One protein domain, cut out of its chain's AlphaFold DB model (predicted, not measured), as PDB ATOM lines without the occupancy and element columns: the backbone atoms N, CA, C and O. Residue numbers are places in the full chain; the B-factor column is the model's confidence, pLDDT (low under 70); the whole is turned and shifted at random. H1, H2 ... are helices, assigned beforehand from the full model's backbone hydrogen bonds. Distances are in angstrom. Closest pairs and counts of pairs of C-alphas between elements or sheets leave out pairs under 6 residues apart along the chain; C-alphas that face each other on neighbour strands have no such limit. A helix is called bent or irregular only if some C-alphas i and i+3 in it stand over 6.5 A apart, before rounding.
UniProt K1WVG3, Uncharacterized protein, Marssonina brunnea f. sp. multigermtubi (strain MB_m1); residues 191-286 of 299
ATOM      1  N   SER A 191     -60.177  12.997  17.063       87.06
ATOM      2  CA  SER A 191     -60.046  14.158  16.187       87.06
ATOM      3  C   SER A 191     -61.377  14.902  16.062       87.06
ATOM      4  O   SER A 191     -62.455  14.299  16.120       87.06
ATOM      5  N   SER A 192     -61.317  16.213  15.808       85.69
ATOM      6  CA  SER A 192     -62.511  17.048  15.611       85.69
ATOM      7  C   SER A 192     -63.456  16.465  14.557       85.69
ATOM      8  O   SER A 192     -64.664  16.453  14.768       85.69
ATOM      9  N   LYS A 193     -62.904  15.884  13.481       87.69
ATOM     10  CA  LYS A 193     -63.681  15.210  12.437       87.69
ATOM     11  C   LYS A 193     -64.401  13.958  12.950       87.69
ATOM     12  O   LYS A 193     -65.589  13.812  12.710       87.69
ATOM     13  N   GLN A 194     -63.727  13.070  13.685       89.25
ATOM     14  CA  GLN A 194     -64.373  11.868  14.240       89.25
ATOM     15  C   GLN A 194     -65.442  12.213  15.286       89.25
ATOM     16  O   GLN A 194     -66.469  11.540  15.366       89.25
ATOM     17  N   ALA A 195     -65.211  13.257  16.086       89.94
ATOM     18  CA  ALA A 195     -66.193  13.775  17.032       89.94
ATOM     19  C   ALA A 195     -67.424  14.363  16.314       89.94
ATOM     20  O   ALA A 195     -68.556  14.111  16.731       89.94
ATOM     21  N   GLU A 196     -67.215  15.099  15.220       91.56
ATOM     22  CA  GLU A 196     -68.278  15.634  14.367       91.56
ATOM     23  C   GLU A 196     -69.059  14.517  13.658       91.56
ATOM     24  O   GLU A 196     -70.286  14.492  13.740       91.56
ATOM     25  N   ASP A 197     -68.373  13.544  13.048       92.62
ATOM     26  CA  ASP A 197     -68.981  12.376  12.398       92.62
ATOM     27  C   ASP A 197     -69.875  11.598  13.385       92.62
ATOM     28  O   ASP A 197     -71.033  11.302  13.080       92.62
ATOM     29  N   LEU A 198     -69.394  11.332  14.608       91.50
ATOM     30  CA  LEU A 198     -70.195  10.683  15.657       91.50
ATOM     31  C   LEU A 198     -71.376  11.544  16.120       91.50
ATOM     32  O   LEU A 198     -72.465  11.006  16.315       91.50
ATOM     33  N   SER A 199     -71.205  12.863  16.258       90.75
ATOM     34  CA  SER A 199     -72.301  13.781  16.601       90.75
ATOM     35  C   SER A 199     -73.365  13.849  15.498       90.75
ATOM     36  O   SER A 199     -74.560  13.919  15.789       90.75
ATOM     37  N   ASN A 200     -72.955  13.776  14.231       92.25
ATOM     38  CA  ASN A 200     -73.851  13.742  13.080       92.25
ATOM     39  C   ASN A 200     -74.634  12.422  13.017       92.25
ATOM     40  O   ASN A 200     -75.841  12.446  12.761       92.25
ATOM     41  N   VAL A 201     -73.997  11.285  13.322       92.38
ATOM     42  CA  VAL A 201     -74.686   9.992  13.476       92.38
ATOM     43  C   VAL A 201     -75.648  10.021  14.666       92.38
ATOM     44  O   VAL A 201     -76.799   9.623  14.508       92.38
ATOM     45  N   GLU A 202     -75.244  10.557  15.823       91.19
ATOM     46  CA  GLU A 202     -76.121  10.697  16.994       91.19
ATOM     47  C   GLU A 202     -77.369  11.526  16.663       91.19
ATOM     48  O   GLU A 202     -78.495  11.096  16.916       91.19
ATOM     49  N   ARG A 203     -77.184  12.685  16.020       91.44
ATOM     50  CA  ARG A 203     -78.279  13.557  15.578       91.44
ATOM     51  C   ARG A 203     -79.192  12.849  14.577       91.44
ATOM     52  O   ARG A 203     -80.408  12.967  14.687       91.44
ATOM     53  N   SER A 204     -78.623  12.072  13.656       91.75
ATOM     54  CA  SER A 204     -79.385  11.295  12.669       91.75
ATOM     55  C   SER A 204     -80.188  10.164  13.312       91.75
ATOM     56  O   SER A 204     -81.296   9.893  12.878       91.75
ATOM     57  N   LEU A 205     -79.661   9.518  14.357       89.56
ATOM     58  CA  LEU A 205     -80.363   8.471  15.104       89.56
ATOM     59  C   LEU A 205     -81.422   9.035  16.067       89.56
ATOM     60  O   LEU A 205     -82.430   8.374  16.318       89.56
ATOM     61  N   SER A 206     -81.242  10.265  16.563       89.94
ATOM     62  CA  SER A 206     -82.172  10.896  17.514       89.94
ATOM     63  C   SER A 206     -83.587  11.135  16.971       89.94
ATOM     64  O   SER A 206     -84.517  11.261  17.760       89.94
ATOM     65  N   SER A 207     -83.783  11.145  15.648       90.88
ATOM     66  CA  SER A 207     -85.115  11.222  15.030       90.88
ATOM     67  C   SER A 207     -85.867   9.883  15.018       90.88
ATOM     68  O   SER A 207     -87.070   9.873  14.761       90.88
ATOM     69  N   PHE A 208     -85.189   8.765  15.302       88.06
ATOM     70  CA  PHE A 208     -85.760   7.411  15.266       88.06
ATOM     71  C   PHE A 208     -85.898   6.753  16.649       88.06
ATOM     72  O   PHE A 208     -86.620   5.764  16.779       88.06
ATOM     73  N   GLY A 209     -85.191   7.250  17.670       85.75
ATOM     74  CA  GLY A 209     -85.094   6.621  18.992       85.75
ATOM     75  C   GLY A 209     -85.555   7.509  20.148       85.75
ATOM     76  O   GLY A 209     -85.627   8.729  20.037       85.75
ATOM     77  N   SER A 210     -85.826   6.891  21.301       89.00
ATOM     78  CA  SER A 210     -86.022   7.636  22.549       89.00
ATOM     79  C   SER A 210     -84.684   8.144  23.103       89.00
ATOM     80  O   SER A 210     -83.616   7.623  22.770       89.00
ATOM     81  N   ILE A 211     -84.736   9.114  24.022       83.75
ATOM     82  CA  ILE A 211     -83.544   9.623  24.725       83.75
ATOM     83  C   ILE A 211     -82.793   8.483  25.439       83.75
ATOM     84  O   ILE A 211     -81.565   8.457  25.432       83.75
ATOM     85  N   GLU A 212     -83.498   7.489  25.998       82.25
ATOM     86  CA  GLU A 212     -82.832   6.333  26.610       82.25
ATOM     87  C   GLU A 212     -82.114   5.462  25.568       82.25
ATOM     88  O   GLU A 212     -80.973   5.054  25.798       82.25
ATOM     89  N   SER A 213     -82.732   5.205  24.410       86.44
ATOM     90  CA  SER A 213     -82.089   4.476  23.308       86.44
ATOM     91  C   SER A 213     -80.838   5.203  22.805       86.44
ATOM     92  O   SER A 213     -79.816   4.560  22.562       86.44
ATOM     93  N   MET A 214     -80.879   6.535  22.723       88.12
ATOM     94  CA  MET A 214     -79.726   7.356  22.346       88.12
ATOM     95  C   MET A 214     -78.609   7.316  23.391       88.12
ATOM     96  O   MET A 214     -77.445   7.126  23.041       88.12
ATOM     97  N   ASN A 215     -78.949   7.394  24.677       84.38
ATOM     98  CA  ASN A 215     -77.976   7.270  25.761       84.38
ATOM     99  C   ASN A 215     -77.334   5.871  25.810       84.38
ATOM    100  O   ASN A 215     -76.130   5.753  26.035       84.38
ATOM    101  N   GLN A 216     -78.109   4.812  25.554       86.12
ATOM    102  CA  GLN A 216     -77.600   3.442  25.404       86.12
ATOM    103  C   GLN A 216     -76.653   3.316  24.204       86.12
ATOM    104  O   GLN A 216     -75.579   2.721  24.328       86.12
ATOM    105  N   TRP A 217     -77.020   3.896  23.058       90.81
ATOM    106  CA  TRP A 217     -76.185   3.910  21.859       90.81
ATOM    107  C   TRP A 217     -74.866   4.657  22.096       90.81
ATOM    108  O   TRP A 217     -73.806   4.102  21.799       90.81
ATOM    109  N   ARG A 218     -74.902   5.852  22.709       88.06
ATOM    110  CA  ARG A 218     -73.701   6.608  23.110       88.06
ATOM    111  C   ARG A 218     -72.814   5.781  24.035       88.06
ATOM    112  O   ARG A 218     -71.652   5.553  23.716       88.06
ATOM    113  N   SER A 219     -73.368   5.303  25.152       85.25
ATOM    114  CA  SER A 219     -72.643   4.524  26.165       85.25
ATOM    115  C   SER A 219     -71.966   3.292  25.550       85.25
ATOM    116  O   SER A 219     -70.779   3.057  25.778       85.25
ATOM    117  N   THR A 220     -72.679   2.552  24.695       87.50
ATOM    118  CA  THR A 220     -72.157   1.354  24.015       87.50
ATOM    119  C   THR A 220     -71.067   1.704  23.000       87.50
ATOM    120  O   THR A 220     -69.985   1.115  23.033       87.50
ATOM    121  N   THR A 221     -71.312   2.687  22.130       91.44
ATOM    122  CA  THR A 221     -70.376   3.110  21.074       91.44
ATOM    123  C   THR A 221     -69.079   3.653  21.671       91.44
ATOM    124  O   THR A 221     -67.988   3.227  21.293       91.44
ATOM    125  N   LEU A 222     -69.185   4.530  22.671       88.38
ATOM    126  CA  LEU A 222     -68.029   5.074  23.378       88.38
ATOM    127  C   LEU A 222     -67.302   3.992  24.193       88.38
ATOM    128  O   LEU A 222     -66.077   4.016  24.255       88.38
ATOM    129  N   SER A 223     -68.004   2.991  24.742       86.19
ATOM    130  CA  SER A 223     -67.367   1.856  25.441       86.19
ATOM    131  C   SER A 223     -66.524   0.981  24.511       86.19
ATOM    132  O   SER A 223     -65.515   0.425  24.945       86.19
ATOM    133  N   ILE A 224     -66.916   0.852  23.240       88.31
ATOM    134  CA  ILE A 224     -66.120   0.159  22.219       88.31
ATOM    135  C   ILE A 224     -64.879   0.995  21.883       88.31
ATOM    136  O   ILE A 224     -63.766   0.478  21.955       88.31
ATOM    137  N   LEU A 225     -65.044   2.297  21.622       87.19
ATOM    138  CA  LEU A 225     -63.926   3.213  21.354       87.19
ATOM    139  C   LEU A 225     -62.933   3.300  22.525       87.19
ATOM    140  O   LEU A 225     -61.730   3.386  22.304       87.19
ATOM    141  N   HIS A 226     -63.414   3.211  23.767       86.06
ATOM    142  CA  HIS A 226     -62.571   3.203  24.961       86.06
ATOM    143  C   HIS A 226     -61.671   1.963  25.063       86.06
ATOM    144  O   HIS A 226     -60.537   2.056  25.525       86.06
ATOM    145  N   ARG A 227     -62.148   0.793  24.612       84.25
ATOM    146  CA  ARG A 227     -61.330  -0.434  24.555       84.25
ATOM    147  C   ARG A 227     -60.214  -0.322  23.514       84.25
ATOM    148  O   ARG A 227     -59.128  -0.847  23.730       84.25
ATOM    149  N   ASP A 228     -60.456   0.440  22.454       81.06
ATOM    150  CA  ASP A 228     -59.499   0.781  21.399       81.06
ATOM    151  C   ASP A 228     -58.568   1.960  21.781       81.06
ATOM    152  O   ASP A 228     -58.032   2.648  20.908       81.06
ATOM    153  N   SER A 229     -58.320   2.187  23.080       68.88
ATOM    154  CA  SER A 229     -57.544   3.320  23.628       68.88
ATOM    155  C   SER A 229     -56.170   3.540  22.984       68.88
ATOM    156  O   SER A 229     -55.709   4.677  22.891       68.88
ATOM    157  N   GLN A 230     -55.542   2.483  22.460       73.38
ATOM    158  CA  GLN A 230     -54.302   2.560  21.680       73.38
ATOM    159  C   GLN A 230     -54.413   3.511  20.476       73.38
ATOM    160  O   GLN A 230     -53.477   4.261  20.212       73.38
ATOM    161  N   LYS A 231     -55.560   3.551  19.782       78.56
ATOM    162  CA  LYS A 231     -55.799   4.463  18.645       78.56
ATOM    163  C   LYS A 231     -55.947   5.919  19.091       78.56
ATOM    164  O   LYS A 231     -55.517   6.818  18.379       78.56
ATOM    165  N   LEU A 232     -56.517   6.133  20.277       82.69
ATOM    166  CA  LEU A 232     -56.757   7.456  20.868       82.69
ATOM    167  C   LEU A 232     -55.496   8.033  21.538       82.69
ATOM    168  O   LEU A 232     -55.419   9.234  21.789       82.69
ATOM    169  N   SER A 233     -54.508   7.185  21.849       83.81
ATOM    170  CA  SER A 233     -53.319   7.531  22.641       83.81
ATOM    171  C   SER A 233     -52.531   8.721  22.084       83.81
ATOM    172  O   SER A 233     -52.202   9.629  22.839       83.81
ATOM    173  N   LYS A 234     -52.294   8.768  20.767       87.62
ATOM    174  CA  LYS A 234     -51.533   9.838  20.103       87.62
ATOM    175  C   LYS A 234     -52.209  11.205  20.235       87.62
ATOM    176  O   LYS A 234     -51.553  12.188  20.562       87.62
ATOM    177  N   GLU A 235     -53.512  11.266  19.971       86.12
ATOM    178  CA  GLU A 235     -54.285  12.512  20.056       86.12
ATOM    179  C   GLU A 235     -54.514  12.924  21.511       86.12
ATOM    180  O   GLU A 235     -54.508  14.110  21.823       86.12
ATOM    181  N   THR A 236     -54.622  11.945  22.416       87.38
ATOM    182  CA  THR A 236     -54.632  12.194  23.863       87.38
ATOM    183  C   THR A 236     -53.319  12.832  24.303       87.38
ATOM    184  O   THR A 236     -53.359  13.902  24.890       87.38
ATOM    185  N   ALA A 237     -52.168  12.239  23.973       88.62
ATOM    186  CA  ALA A 237     -50.857  12.771  24.343       88.62
ATOM    187  C   ALA A 237     -50.652  14.202  23.821       88.62
ATOM    188  O   ALA A 237     -50.303  15.082  24.598       88.62
ATOM    189  N   GLY A 238     -50.987  14.467  22.551       89.56
ATOM    190  CA  GLY A 238     -50.921  15.821  21.989       89.56
ATOM    191  C   GLY A 238     -51.844  16.832  22.685       89.56
ATOM    192  O   GLY A 238     -51.470  17.994  22.834       89.56
ATOM    193  N   LEU A 239     -53.023  16.404  23.155       87.88
ATOM    194  CA  LEU A 239     -53.915  17.237  23.968       87.88
ATOM    195  C   LEU A 239     -53.323  17.498  25.359       87.88
ATOM    196  O   LEU A 239     -53.335  18.641  25.809       87.88
ATOM    197  N   VAL A 240     -52.779  16.471  26.023       88.19
ATOM    198  CA  VAL A 240     -52.125  16.602  27.336       88.19
ATOM    199  C   VAL A 240     -50.935  17.556  27.244       88.19
ATOM    200  O   VAL A 240     -50.886  18.528  27.991       88.19
ATOM    201  N   ASP A 241     -50.025  17.338  26.290       89.44
ATOM    202  CA  ASP A 241     -48.869  18.206  26.037       89.44
ATOM    203  C   ASP A 241     -49.297  19.658  25.760       89.44
ATOM    204  O   ASP A 241     -48.711  20.588  26.313       89.44
ATOM    205  N   GLY A 242     -50.347  19.860  24.956       87.50
ATOM    206  CA  GLY A 242     -50.887  21.185  24.643       87.50
ATOM    207  C   GLY A 242     -51.462  21.915  25.860       87.50
ATOM    208  O   GLY A 242     -51.139  23.084  26.080       87.50
ATOM    209  N   VAL A 243     -52.269  21.235  26.684       83.31
ATOM    210  CA  VAL A 243     -52.849  21.829  27.903       83.31
ATOM    211  C   VAL A 243     -51.764  22.101  28.949       83.31
ATOM    212  O   VAL A 243     -51.794  23.158  29.573       83.31
ATOM    213  N   VAL A 244     -50.776  21.212  29.111       83.44
ATOM    214  CA  VAL A 244     -49.623  21.440  30.003       83.44
ATOM    215  C   VAL A 244     -48.844  22.674  29.553       83.44
ATOM    216  O   VAL A 244     -48.664  23.585  30.353       83.44
ATOM    217  N   ALA A 245     -48.461  22.762  28.276       85.19
ATOM    218  CA  ALA A 245     -47.724  23.911  27.749       85.19
ATOM    219  C   ALA A 245     -48.500  25.233  27.909       85.19
ATOM    220  O   ALA A 245     -47.915  26.255  28.271       85.19
ATOM    221  N   GLN A 246     -49.821  25.215  27.696       83.06
ATOM    222  CA  GLN A 246     -50.677  26.385  27.902       83.06
ATOM    223  C   GLN A 246     -50.758  26.791  29.381       83.06
ATOM    224  O   GLN A 246     -50.629  27.974  29.693       83.06
ATOM    225  N   VAL A 247     -50.944  25.834  30.298       75.25
ATOM    226  CA  VAL A 247     -50.953  26.100  31.746       75.25
ATOM    227  C   VAL A 247     -49.601  26.648  32.198       75.25
ATOM    228  O   VAL A 247     -49.569  27.700  32.831       75.25
ATOM    229  N   SER A 248     -48.499  25.985  31.840       79.12
ATOM    230  CA  SER A 248     -47.130  26.390  32.177       79.12
ATOM    231  C   SER A 248     -46.827  27.814  31.698       79.12
ATOM    232  O   SER A 248     -46.418  28.653  32.499       79.12
ATOM    233  N   SER A 249     -47.157  28.136  30.440       80.88
ATOM    234  CA  SER A 249     -46.973  29.477  29.869       80.88
ATOM    235  C   SER A 249     -47.768  30.566  30.603       80.88
ATOM    236  O   SER A 249     -47.246  31.661  30.819       80.88
ATOM    237  N   ILE A 250     -49.012  30.296  31.019       73.75
ATOM    238  CA  ILE A 250     -49.808  31.300  31.744       73.75
ATOM    239  C   ILE A 250     -49.357  31.416  33.207       73.75
ATOM    240  O   ILE A 250     -49.321  32.522  33.742       73.75
ATOM    241  N   VAL A 251     -48.962  30.312  33.851       68.38
ATOM    242  CA  VAL A 251     -48.381  30.340  35.204       68.38
ATOM    243  C   VAL A 251     -47.096  31.169  35.217       68.38
ATOM    244  O   VAL A 251     -46.954  32.016  36.091       68.38
ATOM    245  N   GLU A 252     -46.222  31.020  34.220       72.31
ATOM    246  CA  GLU A 252     -45.009  31.842  34.057       72.31
ATOM    247  C   GLU A 252     -45.307  33.315  33.737       72.31
ATOM    248  O   GLU A 252     -44.553  34.199  34.131       72.31
ATOM    249  N   SER A 253     -46.428  33.615  33.071       69.38
ATOM    250  CA  SER A 253     -46.858  35.002  32.835       69.38
ATOM    251  C   SER A 253     -47.452  35.686  34.075       69.38
ATOM    252  O   SER A 253     -47.550  36.913  34.091       69.38
ATOM    253  N   ILE A 254     -47.916  34.922  35.070       64.38
ATOM    254  CA  ILE A 254     -48.618  35.420  36.271       64.38
ATOM    255  C   ILE A 254     -47.761  35.240  37.541       64.38
ATOM    256  O   ILE A 254     -48.081  35.790  38.597       64.38
ATOM    257  N   SER A 255     -46.674  34.471  37.473       62.00
ATOM    258  CA  SER A 255     -45.853  34.086  38.618       62.00
ATOM    259  C   SER A 255     -44.363  34.135  38.300       62.00
ATOM    260  O   SER A 255     -43.927  33.619  37.279       62.00
ATOM    261  N   GLU A 256     -43.562  34.650  39.238       52.97
ATOM    262  CA  GLU A 256     -42.097  34.490  39.223       52.97
ATOM    263  C   GLU A 256     -41.642  33.032  39.458       52.97
ATOM    264  O   GLU A 256     -40.449  32.728  39.373       52.97
ATOM    265  N   VAL A 257     -42.570  32.107  39.740       59.59
ATOM    266  CA  VAL A 257     -42.277  30.674  39.856       59.59
ATOM    267  C   VAL A 257     -41.873  30.110  38.491       59.59
ATOM    268  O   VAL A 257     -42.698  29.900  37.601       59.59
ATOM    269  N   LYS A 258     -40.574  29.832  38.362       59.09
ATOM    270  CA  LYS A 258     -39.945  29.253  37.170       59.09
ATOM    271  C   LYS A 258     -40.553  27.900  36.788       59.09
ATOM    272  O   LYS A 258     -41.024  27.137  37.630       59.09
ATOM    273  N   HIS A 259     -40.439  27.578  35.504       63.00
ATOM    274  CA  HIS A 259     -40.698  26.251  34.960       63.00
ATOM    275  C   HIS A 259     -39.862  25.176  35.675       63.00
ATOM    276  O   HIS A 259     -38.633  25.258  35.683       63.00
ATOM    277  N   THR A 260     -40.501  24.131  36.210       68.69
ATOM    278  CA  THR A 260     -39.812  22.938  36.735       68.69
ATOM    279  C   THR A 260     -40.395  21.669  36.124       68.69
ATOM    280  O   THR A 260     -41.602  21.553  35.919       68.69
ATOM    281  N   GLU A 261     -39.536  20.688  35.841       69.00
ATOM    282  CA  GLU A 261     -39.957  19.389  35.295       69.00
ATOM    283  C   GLU A 261     -40.932  18.665  36.246       69.00
ATOM    284  O   GLU A 261     -41.901  18.053  35.802       69.00
ATOM    285  N   ALA A 262     -40.748  18.824  37.563       66.12
ATOM    286  CA  ALA A 262     -41.644  18.295  38.592       66.12
ATOM    287  C   ALA A 262     -43.055  18.921  38.561       66.12
ATOM    288  O   ALA A 262     -44.051  18.206  38.729       66.12
ATOM    289  N   ARG A 263     -43.164  20.238  38.309       66.38
ATOM    290  CA  ARG A 263     -44.454  20.922  38.112       66.38
ATOM    291  C   ARG A 263     -45.169  20.358  36.895       66.38
ATOM    292  O   ARG A 263     -46.318  19.937  36.996       66.38
ATOM    293  N   ASP A 264     -44.472  20.302  35.770       71.62
ATOM    294  CA  ASP A 264     -45.040  19.852  34.505       71.62
ATOM    295  C   ASP A 264     -45.426  18.364  34.547       71.62
ATOM    296  O   ASP A 264     -46.487  17.995  34.048       71.62
ATOM    297  N   GLN A 265     -44.660  17.511  35.235       71.38
ATOM    298  CA  GLN A 265     -45.028  16.109  35.458       71.38
ATOM    299  C   GLN A 265     -46.248  15.948  36.385       71.38
ATOM    300  O   GLN A 265     -47.078  15.056  36.174       71.38
ATOM    301  N   SER A 266     -46.409  16.830  37.375       71.31
ATOM    302  CA  SER A 266     -47.603  16.868  38.230       71.31
ATOM    303  C   SER A 266     -48.839  17.328  37.448       71.31
ATOM    304  O   SER A 266     -49.897  16.702  37.544       71.31
ATOM    305  N   LEU A 267     -48.699  18.359  36.604       70.88
ATOM    306  CA  LEU A 267     -49.753  18.833  35.700       70.88
ATOM    307  C   LEU A 267     -50.162  17.755  34.690       70.88
ATOM    308  O   LEU A 267     -51.356  17.501  34.548       70.88
ATOM    309  N   ARG A 268     -49.201  17.065  34.055       80.00
ATOM    310  CA  ARG A 268     -49.450  15.901  33.180       80.00
ATOM    311  C   ARG A 268     -50.306  14.851  33.890       80.00
ATOM    312  O   ARG A 268     -51.362  14.490  33.389       80.00
ATOM    313  N   THR A 269     -49.904  14.447  35.096       76.06
ATOM    314  CA  THR A 269     -50.602  13.426  35.902       76.06
ATOM    315  C   THR A 269     -52.032  13.846  36.277       76.06
ATOM    316  O   THR A 269     -52.960  13.031  36.246       76.06
ATOM    317  N   LEU A 270     -52.237  15.126  36.606       73.94
ATOM    318  CA  LEU A 270     -53.552  15.694  36.913       73.94
ATOM    319  C   LEU A 270     -54.450  15.748  35.666       73.94
ATOM    320  O   LEU A 270     -55.625  15.385  35.728       73.94
ATOM    321  N   ILE A 271     -53.891  16.149  34.524       79.81
ATOM    322  CA  ILE A 271     -54.588  16.208  33.239       79.81
ATOM    323  C   ILE A 271     -54.951  14.795  32.760       79.81
ATOM    324  O   ILE A 271     -56.111  14.572  32.427       79.81
ATOM    325  N   ASP A 272     -54.042  13.817  32.820       80.81
ATOM    326  CA  ASP A 272     -54.323  12.404  32.512       80.81
ATOM    327  C   ASP A 272     -55.463  11.840  33.381       80.81
ATOM    328  O   ASP A 272     -56.358  11.146  32.890       80.81
ATOM    329  N   SER A 273     -55.484  12.195  34.668       77.88
ATOM    330  CA  SER A 273     -56.561  11.814  35.592       77.88
ATOM    331  C   SER A 273     -57.905  12.448  35.200       77.88
ATOM    332  O   SER A 273     -58.942  11.781  35.229       77.88
ATOM    333  N   ALA A 274     -57.901  13.713  34.767       78.31
ATOM    334  CA  ALA A 274     -59.085  14.395  34.246       78.31
ATOM    335  C   ALA A 274     -59.555  13.825  32.891       78.31
ATOM    336  O   ALA A 274     -60.762  13.737  32.650       78.31
ATOM    337  N   VAL A 275     -58.632  13.388  32.024       84.56
ATOM    338  CA  VAL A 275     -58.933  12.688  30.762       84.56
ATOM    339  C   VAL A 275     -59.667  11.378  31.036       84.56
ATOM    340  O   VAL A 275     -60.715  11.127  30.435       84.56
ATOM    341  N   GLU A 276     -59.153  10.556  31.952       81.69
ATOM    342  CA  GLU A 276     -59.786   9.286  32.314       81.69
ATOM    343  C   GLU A 276     -61.153   9.512  32.974       81.69
ATOM    344  O   GLU A 276     -62.130   8.850  32.624       81.69
ATOM    345  N   LEU A 277     -61.278  10.520  33.846       77.75
ATOM    346  CA  LEU A 277     -62.567  10.914  34.418       77.75
ATOM    347  C   LEU A 277     -63.577  11.340  33.338       77.75
ATOM    348  O   LEU A 277     -64.717  10.873  33.341       77.75
ATOM    349  N   SER A 278     -63.167  12.186  32.386       82.69
ATOM    350  CA  SER A 278     -64.012  12.616  31.263       82.69
ATOM    351  C   SER A 278     -64.504  11.423  30.444       82.69
ATOM    352  O   SER A 278     -65.702  11.312  30.163       82.69
ATOM    353  N   ARG A 279     -63.622  10.456  30.153       84.88
ATOM    354  CA  ARG A 279     -63.996   9.190  29.506       84.88
ATOM    355  C   ARG A 279     -65.035   8.436  30.326       84.88
ATOM    356  O   ARG A 279     -66.123   8.184  29.815       84.88
ATOM    357  N   LEU A 280     -64.751   8.139  31.594       80.88
ATOM    358  CA  LEU A 280     -65.646   7.381  32.476       80.88
ATOM    359  C   LEU A 280     -67.034   8.023  32.628       80.88
ATOM    360  O   LEU A 280     -68.027   7.294  32.669       80.88
ATOM    361  N   LEU A 281     -67.126   9.358  32.658       76.50
ATOM    362  CA  LEU A 281     -68.399  10.088  32.665       76.50
ATOM    363  C   LEU A 281     -69.132   9.996  31.317       76.50
ATOM    364  O   LEU A 281     -70.340   9.763  31.292       76.50
ATOM    365  N   ARG A 282     -68.422  10.126  30.189       80.06
ATOM    366  CA  ARG A 282     -69.002   9.995  28.838       80.06
ATOM    367  C   ARG A 282     -69.464   8.567  28.511       80.06
ATOM    368  O   ARG A 282     -70.342   8.409  27.667       80.06
ATOM    369  N   LEU A 283     -68.923   7.544  29.182       81.56
ATOM    370  CA  LEU A 283     -69.370   6.148  29.069       81.56
ATOM    371  C   LEU A 283     -70.713   5.857  29.763       81.56
ATOM    372  O   LEU A 283     -71.274   4.779  29.557       81.56
ATOM    373  N   GLN A 284     -71.242   6.764  30.586       75.81
ATOM    374  CA  GLN A 284     -72.472   6.518  31.340       75.81
ATOM    375  C   GLN A 284     -73.735   6.612  30.470       75.81
ATOM    376  O   GLN A 284     -73.786   7.327  29.472       75.81
ATOM    377  N   LYS A 285     -74.809   5.936  30.906       71.12
ATOM    378  CA  LYS A 285     -76.170   6.111  30.358       71.12
ATOM    379  C   LYS A 285     -76.821   7.453  30.744       71.12
ATOM    380  O   LYS A 285     -77.897   7.774  30.245       71.12
ATOM    381  N   ALA A 286     -76.223   8.204  31.664       67.75
ATOM    382  CA  ALA A 286     -76.644   9.556  32.006       67.75
ATOM    383  C   ALA A 286     -75.723  10.560  31.306       67.75
ATOM    384  O   ALA A 286     -74.505  10.384  31.296       67.75
TER     385      ALA A 286
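What this domain is: This is residues 191 to 286 of the 299 residues of an uncharacterized protein of Marssonina brunnea f. sp. multigermtubi (strain MB_m1) (UniProt K1WVG3). Two helix pairs make a loose rod: the hairpin H1 and H2, then H3 crossing H4, whose end reaches H2. The class is all helix: H1 to H4 in order, no named strand, 96 residues printed. Spans are 57 by 23 by 23 A, the radius of gyration of the C-alphas 17.5 A.

How they stand to each other: H1, residues 192 to 206, touches H2, residues 211 to 227, opposite ways at a shallow tilt of 31 degrees, closest C-alphas 206 and 214, 6.5 A. H4, residues 261 to 282, touches H3, residues 229 to 254, at a steep tilt of 50 degrees, closest C-alphas 244 and 267, 6.3 A. H4 only just touches H2, with 3 C-alpha pairs within 8 A. In H3 20 of 22 O i to N i+4 pairs are within hydrogen-bond range, in H1, H2 and H4 every one.

Where its parts are: C-alpha 192 is at (-62.511, 17.048, 15.611), C-alpha 282 at (-69.002, 9.995, 28.838). H3, 35.6 A long, is irregular: C-alphas 231 and 234 are 7.0 A apart.

The domain as a whole: The printed part has no cut; pLDDT is under 70 at 14 residues, among them 253 to 263.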